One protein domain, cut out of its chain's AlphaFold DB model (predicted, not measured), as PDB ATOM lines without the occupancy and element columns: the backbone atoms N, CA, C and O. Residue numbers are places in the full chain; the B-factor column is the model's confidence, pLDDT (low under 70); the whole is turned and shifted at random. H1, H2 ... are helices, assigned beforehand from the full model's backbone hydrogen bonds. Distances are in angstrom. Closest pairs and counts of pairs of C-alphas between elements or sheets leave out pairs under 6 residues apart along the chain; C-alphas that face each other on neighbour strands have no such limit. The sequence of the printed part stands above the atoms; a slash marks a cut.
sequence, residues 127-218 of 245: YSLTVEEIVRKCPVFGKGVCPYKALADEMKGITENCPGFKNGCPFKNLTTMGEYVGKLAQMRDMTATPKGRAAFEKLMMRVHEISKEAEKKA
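Overview. This is residues 127 to 218 of the 245 residues of an uncharacterized protein of Stylophora pistillata (UniProt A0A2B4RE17). Long helix H6 is a spine with short H2, H3 and H4 packed along it, H1 on H2, and H5 folding back from its beginning in an open V. The printed part has 92 residues with six named helices, H1 to H6, and no named strand: all helix, compact, radius of gyration of the C-alphas 13.1 A, spans 36 by 26 by 18 A.

Along the chain. Find C-alpha 131 at (6.975, 39.039, 22.845), where H1, residues 131 to 137, begins. Next come H2, 139 to 144, H3, 147 to 154, H4, 156 to 159, and H5, 177 to 189, 18.2 A long. H6, 194 to 217, runs 34.9 A to C-alpha 217 at (23.686, 45.267, 34.081).

Arrangement. H1 touches H2, closest C-alphas Val 135 and Phe 141, 4.8 A. Packing is mostly crossed: hub H6 touches H2 about perpendicular, 90 degrees, with residues 210 to 215 alone, closest C-alphas Val 140 and Ala 214, 5.6 A. H3 and H4 touch H6 too, closest C-alphas Pro 147 and Val 207, 7.2 A, and Ile 158 and Ala 199, 5.3 A. Hairpin H5 and H6 only just touch, with 3 pairs of C-alphas within 8 A. Every O i to N i+4 pair is within hydrogen-bond range in H1, H5 and H6, 2 of 4 in H3, and 0 of 2 in H2, where 2 of 3 O i to N i+3 pairs are.

Size, cuts and confidence. The printed part has no cut; the link of residues 160 to 176 is long. Mean pLDDT of the printed part is 71.6; 37 residues are under 70, among them 136 to 162.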
ATOM      1  N   TYR A 127       9.713  29.875  23.732       57.47
ATOM      2  CA  TYR A 127       9.085  29.839  22.416       57.47
ATOM      3  C   TYR A 127       7.572  30.091  22.448       57.47
ATOM      4  O   TYR A 127       7.062  30.704  21.518       57.47
ATOM      5  N   SER A 128       6.867  29.641  23.492       59.16
ATOM      6  CA  SER A 128       5.434  29.914  23.657       59.16
ATOM      7  C   SER A 128       5.147  31.231  24.376       59.16
ATOM      8  O   SER A 128       3.994  31.650  24.401       59.16
ATOM      9  N   LEU A 129       6.168  31.888  24.946       67.62
ATOM     10  CA  LEU A 129       5.990  33.210  25.530       67.62
ATOM     11  C   LEU A 129       5.712  34.214  24.433       67.62
ATOM     12  O   LEU A 129       6.366  34.203  23.378       67.62
ATOM     13  N   THR A 130       4.789  35.119  24.728       75.75
ATOM     14  CA  THR A 130       4.580  36.252  23.844       75.75
ATOM     15  C   THR A 130       5.763  37.209  23.935       75.75
ATOM     16  O   THR A 130       6.512  37.257  24.923       75.75
ATOM     17  N   VAL A 131       5.948  37.996  22.881       73.12
ATOM     18  CA  VAL A 131       6.975  39.039  22.845       73.12
ATOM     19  C   VAL A 131       6.759  40.034  23.987       73.12
ATOM     20  O   VAL A 131       7.733  40.469  24.596       73.12
ATOM     21  N   GLU A 132       5.512  40.334  24.356       73.62
ATOM     22  CA  GLU A 132       5.178  41.208  25.486       73.62
ATOM     23  C   GLU A 132       5.632  40.619  26.830       73.62
ATOM     24  O   GLU A 132       6.197  41.327  27.673       73.62
ATOM     25  N   GLU A 133       5.436  39.315  27.038       72.94
ATOM     26  CA  GLU A 133       5.878  38.634  28.257       72.94
ATOM     27  C   GLU A 133       7.401  38.642  28.398       72.94
ATOM     28  O   GLU A 133       7.926  38.833  29.502       72.94
ATOM     29  N   ILE A 134       8.107  38.473  27.277       70.31
ATOM     30  CA  ILE A 134       9.567  38.544  27.193       70.31
ATOM     31  C   ILE A 134      10.025  39.961  27.471       70.31
ATOM     32  O   ILE A 134      10.820  40.156  28.376       70.31
ATOM     33  N   VAL A 135       9.486  40.955  26.768       71.06
ATOM     34  CA  VAL A 135       9.792  42.379  26.960       71.06
ATOM     35  C   VAL A 135       9.692  42.796  28.428       71.06
ATOM     36  O   VAL A 135      10.533  43.553  28.916       71.06
ATOM     37  N   ARG A 136       8.688  42.285  29.150       68.88
ATOM     38  CA  ARG A 136       8.491  42.599  30.570       68.88
ATOM     39  C   ARG A 136       9.537  41.953  31.483       68.88
ATOM     40  O   ARG A 136       9.871  42.523  32.517       68.88
ATOM     41  N   LYS A 137      10.015  40.756  31.135       66.12
ATOM     42  CA  LYS A 137      10.897  39.926  31.978       66.12
ATOM     43  C   LYS A 137      12.372  39.965  31.561       66.12
ATOM     44  O   LYS A 137      13.228  39.543  32.328       66.12
ATOM     45  N   CYS A 138      12.662  40.422  30.346       66.19
ATOM     46  CA  CYS A 138      13.948  40.304  29.675       66.19
ATOM     47  C   CYS A 138      14.628  41.676  29.570       66.19
ATOM     48  O   CYS A 138      14.230  42.496  28.742       66.19
ATOM     49  N   PRO A 139      15.694  41.920  30.346       63.00
ATOM     50  CA  PRO A 139      16.489  43.142  30.252       63.00
ATOM     51  C   PRO A 139      17.043  43.449  28.852       63.00
ATOM     52  O   PRO A 139      17.203  44.619  28.520       63.00
ATOM     53  N   VAL A 140      17.285  42.430  28.014       65.31
ATOM     54  CA  VAL A 140      17.737  42.604  26.615       65.31
ATOM     55  C   VAL A 140      16.646  43.185  25.717       65.31
ATOM     56  O   VAL A 140      16.934  43.991  24.840       65.31
ATOM     57  N   PHE A 141      15.393  42.788  25.936       66.19
ATOM     58  CA  PHE A 141      14.220  43.310  25.225       66.19
ATOM     59  C   PHE A 141      13.597  44.527  25.936       66.19
ATOM     60  O   PHE A 141      12.488  44.936  25.590       66.19
ATOM     61  N   GLY A 142      14.269  45.066  26.962       60.41
ATOM     62  CA  GLY A 142      13.708  45.985  27.954       60.41
ATOM     63  C   GLY A 142      12.873  47.144  27.387       60.41
ATOM     64  O   GLY A 142      13.046  47.574  26.249       60.41
ATOM     65  N   LYS A 143      11.932  47.655  28.197       56.09
ATOM     66  CA  LYS A 143      10.992  48.759  27.868       56.09
ATOM     67  C   LYS A 143      10.329  48.672  26.472       56.09
ATOM     68  O   LYS A 143       9.919  49.692  25.927       56.09
ATOM     69  N   GLY A 144      10.195  47.478  25.893       54.69
ATOM     70  CA  GLY A 144       9.484  47.262  24.628       54.69
ATOM     71  C   GLY A 144      10.316  47.463  23.370       54.69
ATOM     72  O   GLY A 144       9.744  47.553  22.283       54.69
ATOM     73  N   VAL A 145      11.645  47.521  23.478       59.28
ATOM     74  CA  VAL A 145      12.510  47.696  22.309       59.28
ATOM     75  C   VAL A 145      13.140  46.363  21.926       59.28
ATOM     76  O   VAL A 145      13.944  45.786  22.649       59.28
ATOM     77  N   CYS A 146      12.772  45.881  20.738       67.38
ATOM     78  CA  CYS A 146      13.431  44.760  20.083       67.38
ATOM     79  C   CYS A 146      14.944  45.052  19.971       67.38
ATOM     80  O   CYS A 146      15.296  46.076  19.374       67.38
ATOM     81  N   PRO A 147      15.846  44.182  20.470       63.41
ATOM     82  CA  PRO A 147      17.293  44.430  20.424       63.41
ATOM     83  C   PRO A 147      17.798  44.585  18.982       63.41
ATOM     84  O   PRO A 147      18.750  45.309  18.717       63.41
ATOM     85  N   TYR A 148      17.089  43.984  18.025       66.56
ATOM     86  CA  TYR A 148      17.367  44.093  16.596       66.56
ATOM     87  C   TYR A 148      16.982  45.449  15.983       66.56
ATOM     88  O   TYR A 148      17.487  45.788  14.916       66.56
ATOM     89  N   LYS A 149      16.113  46.243  16.628       64.44
ATOM     90  CA  LYS A 149      15.722  47.575  16.135       64.44
ATOM     91  C   LYS A 149      16.865  48.579  16.282       64.44
ATOM     92  O   LYS A 149      17.177  49.257  15.316       64.44
ATOM     93  N   ALA A 150      17.519  48.618  17.446       62.34
ATOM     94  CA  ALA A 150      18.708  49.449  17.654       62.34
ATOM     95  C   ALA A 150      19.849  49.051  16.694       62.34
ATOM     96  O   ALA A 150      20.541  49.906  16.150       62.34
ATOM     97  N   LEU A 151      19.964  47.751  16.406       63.34
ATOM     98  CA  LEU A 151      20.936  47.210  15.454       63.34
ATOM     99  C   LEU A 151      20.654  47.577  13.999       63.34
ATOM    100  O   LEU A 151      21.591  47.678  13.213       63.34
ATOM    101  N   ALA A 152      19.391  47.769  13.618       59.91
ATOM    102  CA  ALA A 152      19.048  48.187  12.262       59.91
ATOM    103  C   ALA A 152      19.572  49.601  11.953       59.91
ATOM    104  O   ALA A 152      19.991  49.853  10.823       59.91
ATOM    105  N   ASP A 153      19.608  50.483  12.959       62.03
ATOM    106  CA  ASP A 153      20.155  51.839  12.839       62.03
ATOM    107  C   ASP A 153      21.690  51.856  12.972       62.03
ATOM    108  O   ASP A 153      22.365  52.518  12.184       62.03
ATOM    109  N   GLU A 154      22.250  51.083  13.912       63.06
ATOM    110  CA  GLU A 154      23.703  50.956  14.141       63.06
ATOM    111  C   GLU A 154      24.422  50.242  12.980       63.06
ATOM    112  O   GLU A 154      25.585  50.521  12.692       63.06
ATOM    113  N   MET A 155      23.734  49.330  12.279       62.72
ATOM    114  CA  MET A 155      24.337  48.432  11.288       62.72
ATOM    115  C   MET A 155      23.695  48.519   9.895       62.72
ATOM    116  O   MET A 155      23.535  47.493   9.224       62.72
ATOM    117  N   LYS A 156      23.372  49.738   9.430       61.59
ATOM    118  CA  LYS A 156      22.788  50.005   8.093       61.59
ATOM    119  C   LYS A 156      23.454  49.232   6.935       61.59
ATOM    120  O   LYS A 156      22.752  48.743   6.065       61.59
ATOM    121  N   GLY A 157      24.776  49.024   6.951       59.84
ATOM    122  CA  GLY A 157      25.485  48.276   5.894       59.84
ATOM    123  C   GLY A 157      25.446  46.738   6.003       59.84
ATOM    124  O   GLY A 157      25.779  46.035   5.046       59.84
ATOM    125  N   ILE A 158      25.062  46.177   7.156       60.81
ATOM    126  CA  ILE A 158      24.976  44.717   7.367       60.81
ATOM    127  C   ILE A 158      23.581  44.202   7.005       60.81
ATOM    128  O   ILE A 158      23.464  43.131   6.407       60.81
ATOM    129  N   THR A 159      22.531  44.967   7.309       60.88
ATOM    130  CA  THR A 159      21.149  44.624   6.938       60.88
ATOM    131  C   THR A 159      20.940  44.649   5.422       60.88
ATOM    132  O   THR A 159      20.277  43.757   4.904       60.88
ATOM    133  N   GLU A 160      21.592  45.561   4.693       65.56
ATOM    134  CA  GLU A 160      21.585  45.600   3.216       65.56
ATOM    135  C   GLU A 160      22.114  44.309   2.571       65.56
ATOM    136  O   GLU A 160      21.604  43.852   1.550       65.56
ATOM    137  N   ASN A 161      23.123  43.692   3.191       68.06
ATOM    138  CA  ASN A 161      23.748  42.466   2.698       68.06
ATOM    139  C   ASN A 161      23.111  41.189   3.269       68.06
ATOM    140  O   ASN A 161      23.424  40.090   2.805       68.06
ATOM    141  N   CYS A 162      22.232  41.307   4.268       68.88
ATOM    142  CA  CYS A 162      21.536  40.178   4.872       68.88
ATOM    143  C   CYS A 162      20.201  39.934   4.142       68.88
ATOM    144  O   CYS A 162      19.282  40.749   4.263       68.88
ATOM    145  N   PRO A 163      20.020  38.789   3.452       70.94
ATOM    146  CA  PRO A 163      18.788  38.502   2.709       70.94
ATOM    147  C   PRO A 163      17.514  38.586   3.561       70.94
ATOM    148  O   PRO A 163      16.447  38.917   3.049       70.94
ATOM    149  N   GLY A 164      17.629  38.330   4.869       73.12
ATOM    150  CA  GLY A 164      16.527  38.421   5.824       73.12
ATOM    151  C   GLY A 164      15.918  39.817   5.974       73.12
ATOM    152  O   GLY A 164      14.745  39.915   6.314       73.12
ATOM    153  N   PHE A 165      16.674  40.882   5.690       74.38
ATOM    154  CA  PHE A 165      16.235  42.275   5.859       74.38
ATOM    155  C   PHE A 165      15.822  42.960   4.552       74.38
ATOM    156  O   PHE A 165      15.418  44.122   4.569       74.38
ATOM    157  N   LYS A 166      15.868  42.246   3.419       71.94
ATOM    158  CA  LYS A 166      15.576  42.799   2.084       71.94
ATOM    159  C   LYS A 166      14.213  43.507   2.000       71.94
ATOM    160  O   LYS A 166      14.069  44.458   1.244       71.94
ATOM    161  N   ASN A 167      13.238  43.066   2.798       74.81
ATOM    162  CA  ASN A 167      11.872  43.599   2.825       74.81
ATOM    163  C   ASN A 167      11.559  44.376   4.122       74.81
ATOM    164  O   ASN A 167      10.410  44.419   4.566       74.81
ATOM    165  N   GLY A 168      12.577  44.960   4.762       73.44
ATOM    166  CA  GLY A 168      12.459  45.620   6.065       73.44
ATOM    167  C   GLY A 168      12.719  44.670   7.237       73.44
ATOM    168  O   GLY A 168      13.301  43.600   7.069       73.44
ATOM    169  N   CYS A 169      12.325  45.067   8.452       78.00
ATOM    170  CA  CYS A 169      12.598  44.279   9.657       78.00
ATOM    171  C   CYS A 169      11.892  42.904   9.600       78.00
ATOM    172  O   CYS A 169      10.658  42.866   9.613       78.00
ATOM    173  N   PRO A 170      12.632  41.775   9.607       77.50
ATOM    174  CA  PRO A 170      12.057  40.431   9.509       77.50
ATOM    175  C   PRO A 170      11.260  40.016  10.744       77.50
ATOM    176  O   PRO A 170      10.507  39.049  10.683       77.50
ATOM    177  N   PHE A 171      11.434  40.736  11.850       78.94
ATOM    178  CA  PHE A 171      10.764  40.491  13.123       78.94
ATOM    179  C   PHE A 171       9.470  41.294  13.288       78.94
ATOM    180  O   PHE A 171       8.836  41.252  14.342       78.94
ATOM    181  N   LYS A 172       9.080  42.055  12.260       75.88
ATOM    182  CA  LYS A 172       7.826  42.804  12.251       75.88
ATOM    183  C   LYS A 172       6.648  41.823  12.337       75.88
ATOM    184  O   LYS A 172       6.588  40.873  11.565       75.88
ATOM    185  N   ASN A 173       5.712  42.093  13.248       77.38
ATOM    186  CA  ASN A 173       4.485  41.317  13.491       77.38
ATOM    187  C   ASN A 173       4.673  39.905  14.079       77.38
ATOM    188  O   ASN A 173       3.721  39.131  14.072       77.38
ATOM    189  N   LEU A 174       5.858  39.553  14.585       82.12
ATOM    190  CA  LEU A 174       6.020  38.303  15.332       82.12
ATOM    191  C   LEU A 174       5.475  38.485  16.751       82.12
ATOM    192  O   LEU A 174       5.752  39.498  17.394       82.12
ATOM    193  N   THR A 175       4.713  37.504  17.219       78.19
ATOM    194  CA  THR A 175       3.936  37.557  18.467       78.19
ATOM    195  C   THR A 175       4.511  36.664  19.554       78.19
ATOM    196  O   THR A 175       4.357  36.961  20.736       78.19
ATOM    197  N   THR A 176       5.238  35.613  19.175       78.19
ATOM    198  CA  THR A 176       5.869  34.673  20.108       78.19
ATOM    199  C   THR A 176       7.372  34.586  19.890       78.19
ATOM    200  O   THR A 176       7.892  34.885  18.807       78.19
ATOM    201  N   MET A 177       8.114  34.117  20.895       75.81
ATOM    202  CA  MET A 177       9.543  33.884  20.670       75.81
ATOM    203  C   MET A 177       9.818  32.721  19.739       75.81
ATOM    204  O   MET A 177      10.872  32.696  19.111       75.81
ATOM    205  N   GLY A 178       8.905  31.757  19.638       75.12
ATOM    206  CA  GLY A 178       9.079  30.645  18.718       75.12
ATOM    207  C   GLY A 178       9.102  31.120  17.276       75.12
ATOM    208  O   GLY A 178       9.959  30.695  16.502       75.12
ATOM    209  N   GLU A 179       8.258  32.096  16.957       79.25
ATOM    210  CA  GLU A 179       8.292  32.792  15.675       79.25
ATOM    211  C   GLU A 179       9.601  33.571  15.481       79.25
ATOM    212  O   GLU A 179      10.212  33.479  14.416       79.25
ATOM    213  N   TYR A 180      10.089  34.279  16.508       80.44
ATOM    214  CA  TYR A 180      11.387  34.977  16.457       80.44
ATOM    215  C   TYR A 180      12.547  34.029  16.140       80.44
ATOM    216  O   TYR A 180      13.396  34.319  15.294       80.44
ATOM    217  N   VAL A 181      12.583  32.888  16.817       77.94
ATOM    218  CA  VAL A 181      13.639  31.889  16.664       77.94
ATOM    219  C   VAL A 181      13.543  31.200  15.311       77.94
ATOM    220  O   VAL A 181      14.553  31.064  14.623       77.94
ATOM    221  N   GLY A 182      12.331  30.821  14.896       78.94
ATOM    222  CA  GLY A 182      12.081  30.278  13.565       78.94
ATOM    223  C   GLY A 182      12.519  31.251  12.473       78.94
ATOM    224  O   GLY A 182      13.141  30.845  11.490       78.94
ATOM    225  N   LYS A 183      12.301  32.557  12.677       84.62
ATOM    226  CA  LYS A 183      12.750  33.582  11.736       84.62
ATOM    227  C   LYS A 183      14.271  33.694  11.670       84.62
ATOM    228  O   LYS A 183      14.817  33.776  10.575       84.62
ATOM    229  N   LEU A 184      14.968  33.640  12.802       81.38
ATOM    230  CA  LEU A 184      16.435  33.627  12.832       81.38
ATOM    231  C   LEU A 184      17.024  32.368  12.189       81.38
ATOM    232  O   LEU A 184      18.020  32.460  11.473       81.38
ATOM    233  N   ALA A 185      16.394  31.212  12.397       81.38
ATOM    234  CA  ALA A 185      16.764  29.963  11.737       81.38
ATOM    235  C   ALA A 185      16.593  30.071  10.216       81.38
ATOM    236  O   ALA A 185      17.512  29.754   9.462       81.38
ATOM    237  N   GLN A 186      15.459  30.621   9.772       83.25
ATOM    238  CA  GLN A 186      15.220  30.911   8.363       83.25
ATOM    239  C   GLN A 186      16.295  31.855   7.811       83.25
ATOM    240  O   GLN A 186      16.856  31.591   6.755       83.25
ATOM    241  N   MET A 187      16.624  32.933   8.526       81.75
ATOM    242  CA  MET A 187      17.648  33.887   8.100       81.75
ATOM    243  C   MET A 187      19.026  33.242   7.982       81.75
ATOM    244  O   MET A 187      19.692  33.472   6.976       81.75
ATOM    245  N   ARG A 188      19.421  32.403   8.949       83.94
ATOM    246  CA  ARG A 188      20.642  31.586   8.888       83.94
ATOM    247  C   ARG A 188      20.663  30.743   7.613       83.94
ATOM    248  O   ARG A 188      21.653  30.760   6.882       83.94
ATOM    249  N   ASP A 189      19.575  30.025   7.337       81.75
ATOM    250  CA  ASP A 189      19.496  29.068   6.227       81.75
ATOM    251  C   ASP A 189      19.347  29.748   4.854       81.75
ATOM    252  O   ASP A 189      19.808  29.217   3.847       81.75
ATOM    253  N   MET A 190      18.793  30.964   4.807       75.19
ATOM    254  CA  MET A 190      18.673  31.786   3.596       75.19
ATOM    255  C   MET A 190      19.992  32.439   3.152       75.19
ATOM    256  O   MET A 190      20.025  33.102   2.111       75.19
ATOM    257  N   THR A 191      21.090  32.285   3.902       66.81
ATOM    258  CA  THR A 191      22.406  32.832   3.526       66.81
ATOM    259  C   THR A 191      23.067  32.024   2.399       66.81
ATOM    260  O   THR A 191      24.064  31.326   2.581       66.81
ATOM    261  N   ALA A 192      22.501  32.134   1.196       63.03
ATOM    262  CA  ALA A 192      22.957  31.428  -0.004       63.03
ATOM    263  C   ALA A 192      24.307  31.936  -0.547       63.03
ATOM    264  O   ALA A 192      24.942  31.259  -1.351       63.03
ATOM    265  N   THR A 193      24.770  33.116  -0.113       70.94
ATOM    266  CA  THR A 193      26.049  33.702  -0.537       70.94
ATOM    267  C   THR A 193      27.009  33.867   0.646       70.94
ATOM    268  O   THR A 193      26.560  34.159   1.760       70.94
ATOM    269  N   PRO A 194      28.337  33.771   0.429       76.94
ATOM    270  CA  PRO A 194      29.331  34.029   1.475       76.94
ATOM    271  C   PRO A 194      29.174  35.408   2.134       76.94
ATOM    272  O   PRO A 194      29.322  35.538   3.346       76.94
ATOM    273  N   LYS A 195      28.797  36.430   1.350       75.75
ATOM    274  CA  LYS A 195      28.530  37.787   1.853       75.75
ATOM    275  C   LYS A 195      27.305  37.838   2.771       75.75
ATOM    276  O   LYS A 195      27.381  38.434   3.842       75.75
ATOM    277  N   GLY A 196      26.210  37.173   2.391       74.94
ATOM    278  CA  GLY A 196      25.008  37.086   3.223       74.94
ATOM    279  C   GLY A 196      25.249  36.325   4.525       74.94
ATOM    280  O   GLY A 196      24.738  36.725   5.571       74.94
ATOM    281  N   ARG A 197      26.084  35.276   4.482       78.94
ATOM    282  CA  ARG A 197      26.493  34.523   5.675       78.94
ATOM    283  C   ARG A 197      27.311  35.385   6.627       78.94
ATOM    284  O   ARG A 197      26.930  35.515   7.781       78.94
ATOM    285  N   ALA A 198      28.349  36.055   6.129       80.81
ATOM    286  CA  ALA A 198      29.168  36.954   6.940       80.81
ATOM    287  C   ALA A 198      28.350  38.103   7.563       80.81
ATOM    288  O   ALA A 198      28.587  38.489   8.706       80.81
ATOM    289  N   ALA A 199      27.362  38.635   6.835       78.62
ATOM    290  CA  ALA A 199      26.448  39.648   7.360       78.62
ATOM    291  C   ALA A 199      25.583  39.104   8.511       78.62
ATOM    292  O   ALA A 199      25.470  39.743   9.558       78.62
ATOM    293  N   PHE A 200      25.019  37.903   8.349       79.81
ATOM    294  CA  PHE A 200      24.251  37.240   9.404       79.81
ATOM    295  C   PHE A 200      25.111  36.938  10.640       79.81
ATOM    296  O   PHE A 200      24.697  37.236  11.756       79.81
ATOM    297  N   GLU A 201      26.325  36.415  10.467       80.62
ATOM    298  CA  GLU A 201      27.231  36.117  11.585       80.62
ATOM    299  C   GLU A 201      27.606  37.378  12.373       80.62
ATOM    300  O   GLU A 201      27.536  37.371  13.601       80.62
ATOM    301  N   LYS A 202      27.914  38.488  11.684       80.75
ATOM    302  CA  LYS A 202      28.170  39.785  12.334       80.75
ATOM    303  C   LYS A 202      26.963  40.286  13.126       80.75
ATOM    304  O   LYS A 202      27.131  40.767  14.245       80.75
ATOM    305  N   LEU A 203      25.756  40.150  12.573       79.06
ATOM    306  CA  LEU A 203      24.518  40.482  13.282       79.06
ATOM    307  C   LEU A 203      24.374  39.655  14.559       79.06
ATOM    308  O   LEU A 203      24.167  40.213  15.634       79.06
ATOM    309  N   MET A 204      24.522  38.337  14.448       79.25
ATOM    310  CA  MET A 204      24.404  37.432  15.586       79.25
ATOM    311  C   MET A 204      25.473  37.702  16.655       79.25
ATOM    312  O   MET A 204      25.174  37.638  17.847       79.25
ATOM    313  N   MET A 205      26.691  38.074  16.259       78.50
ATOM    314  CA  MET A 205      27.765  38.444  17.187       78.50
ATOM    315  C   MET A 205      27.411  39.695  17.990       78.50
ATOM    316  O   MET A 205      27.492  39.683  19.218       78.50
ATOM    317  N   ARG A 206      26.906  40.736  17.325       78.06
ATOM    318  CA  ARG A 206      26.503  41.969  18.008       78.06
ATOM    319  C   ARG A 206      25.327  41.744  18.966       78.06
ATOM    320  O   ARG A 206      25.329  42.246  20.087       78.06
ATOM    321  N   VAL A 207      24.349  40.925  18.570       75.81
ATOM    322  CA  VAL A 207      23.232  40.514  19.444       75.81
ATOM    323  C   VAL A 207      23.744  39.788  20.689       75.81
ATOM    324  O   VAL A 207      23.222  39.995  21.788       75.81
ATOM    325  N   HIS A 208      24.770  38.947  20.534       75.75
ATOM    326  CA  HIS A 208      25.392  38.235  21.648       75.75
ATOM    327  C   HIS A 208      26.077  39.188  22.637       75.75
ATOM    328  O   HIS A 208      25.920  39.030  23.847       75.75
ATOM    329  N   GLU A 209      26.804  40.187  22.139       76.62
ATOM    330  CA  GLU A 209      27.459  41.209  22.966       76.62
ATOM    331  C   GLU A 209      26.448  42.039  23.759       76.62
ATOM    332  O   GLU A 209      26.569  42.135  24.980       76.62
ATOM    333  N   ILE A 210      25.406  42.557  23.093       74.38
ATOM    334  CA  ILE A 210      24.317  43.305  23.749       74.38
ATOM    335  C   ILE A 210      23.668  42.448  24.835       74.38
ATOM    336  O   ILE A 210      23.398  42.929  25.936       74.38
ATOM    337  N   SER A 211      23.454  41.163  24.541       72.31
ATOM    338  CA  SER A 211      22.907  40.209  25.504       72.31
ATOM    339  C   SER A 211      23.797  40.082  26.741       72.31
ATOM    340  O   SER A 211      23.309  40.250  27.855       72.31
ATOM    341  N   LYS A 212      25.108  39.885  26.555       72.50
ATOM    342  CA  LYS A 212      26.081  39.802  27.657       72.50
ATOM    343  C   LYS A 212      26.164  41.089  28.477       72.50
ATOM    344  O   LYS A 212      26.303  41.035  29.696       72.50
ATOM    345  N   GLU A 213      26.115  42.254  27.838       73.62
ATOM    346  CA  GLU A 213      26.129  43.537  28.546       73.62
ATOM    347  C   GLU A 213      24.854  43.764  29.360       73.62
ATOM    348  O   GLU A 213      24.924  44.238  30.495       73.62
ATOM    349  N   ALA A 214      23.696  43.412  28.802       69.81
ATOM    350  CA  ALA A 214      22.423  43.496  29.504       69.81
ATOM    351  C   ALA A 214      22.356  42.511  30.678       69.81
ATOM    352  O   ALA A 214      21.880  42.896  31.741       69.81
ATOM    353  N   GLU A 215      22.881  41.288  30.525       66.62
ATOM    354  CA  GLU A 215      23.026  40.321  31.625       66.62
ATOM    355  C   GLU A 215      23.928  40.839  32.744       66.62
ATOM    356  O   GLU A 215      23.642  40.597  33.907       66.62
ATOM    357  N   LYS A 216      25.012  41.556  32.418       69.00
ATOM    358  CA  LYS A 216      25.894  42.158  33.433       69.00
ATOM    359  C   LYS A 216      25.227  43.307  34.193       69.00
ATOM    360  O   LYS A 216      25.566  43.543  35.348       69.00
ATOM    361  N   LYS A 217      24.356  44.074  33.524       67.81
ATOM    362  CA  LYS A 217      23.686  45.267  34.081       67.81
ATOM    363  C   LYS A 217      22.408  44.924  34.840       67.81
ATOM    364  O   LYS A 217      22.074  45.595  35.813       67.81
ATOM    365  N   ALA A 218      21.672  43.925  34.374       57.38
ATOM    366  CA  ALA A 218      20.569  43.356  35.118       57.38
ATOM    367  C   ALA A 218      21.131  42.504  36.261       57.38
ATOM    368  O   ALA A 218      22.158  41.858  36.103       57.38
TER     369      ALA A 218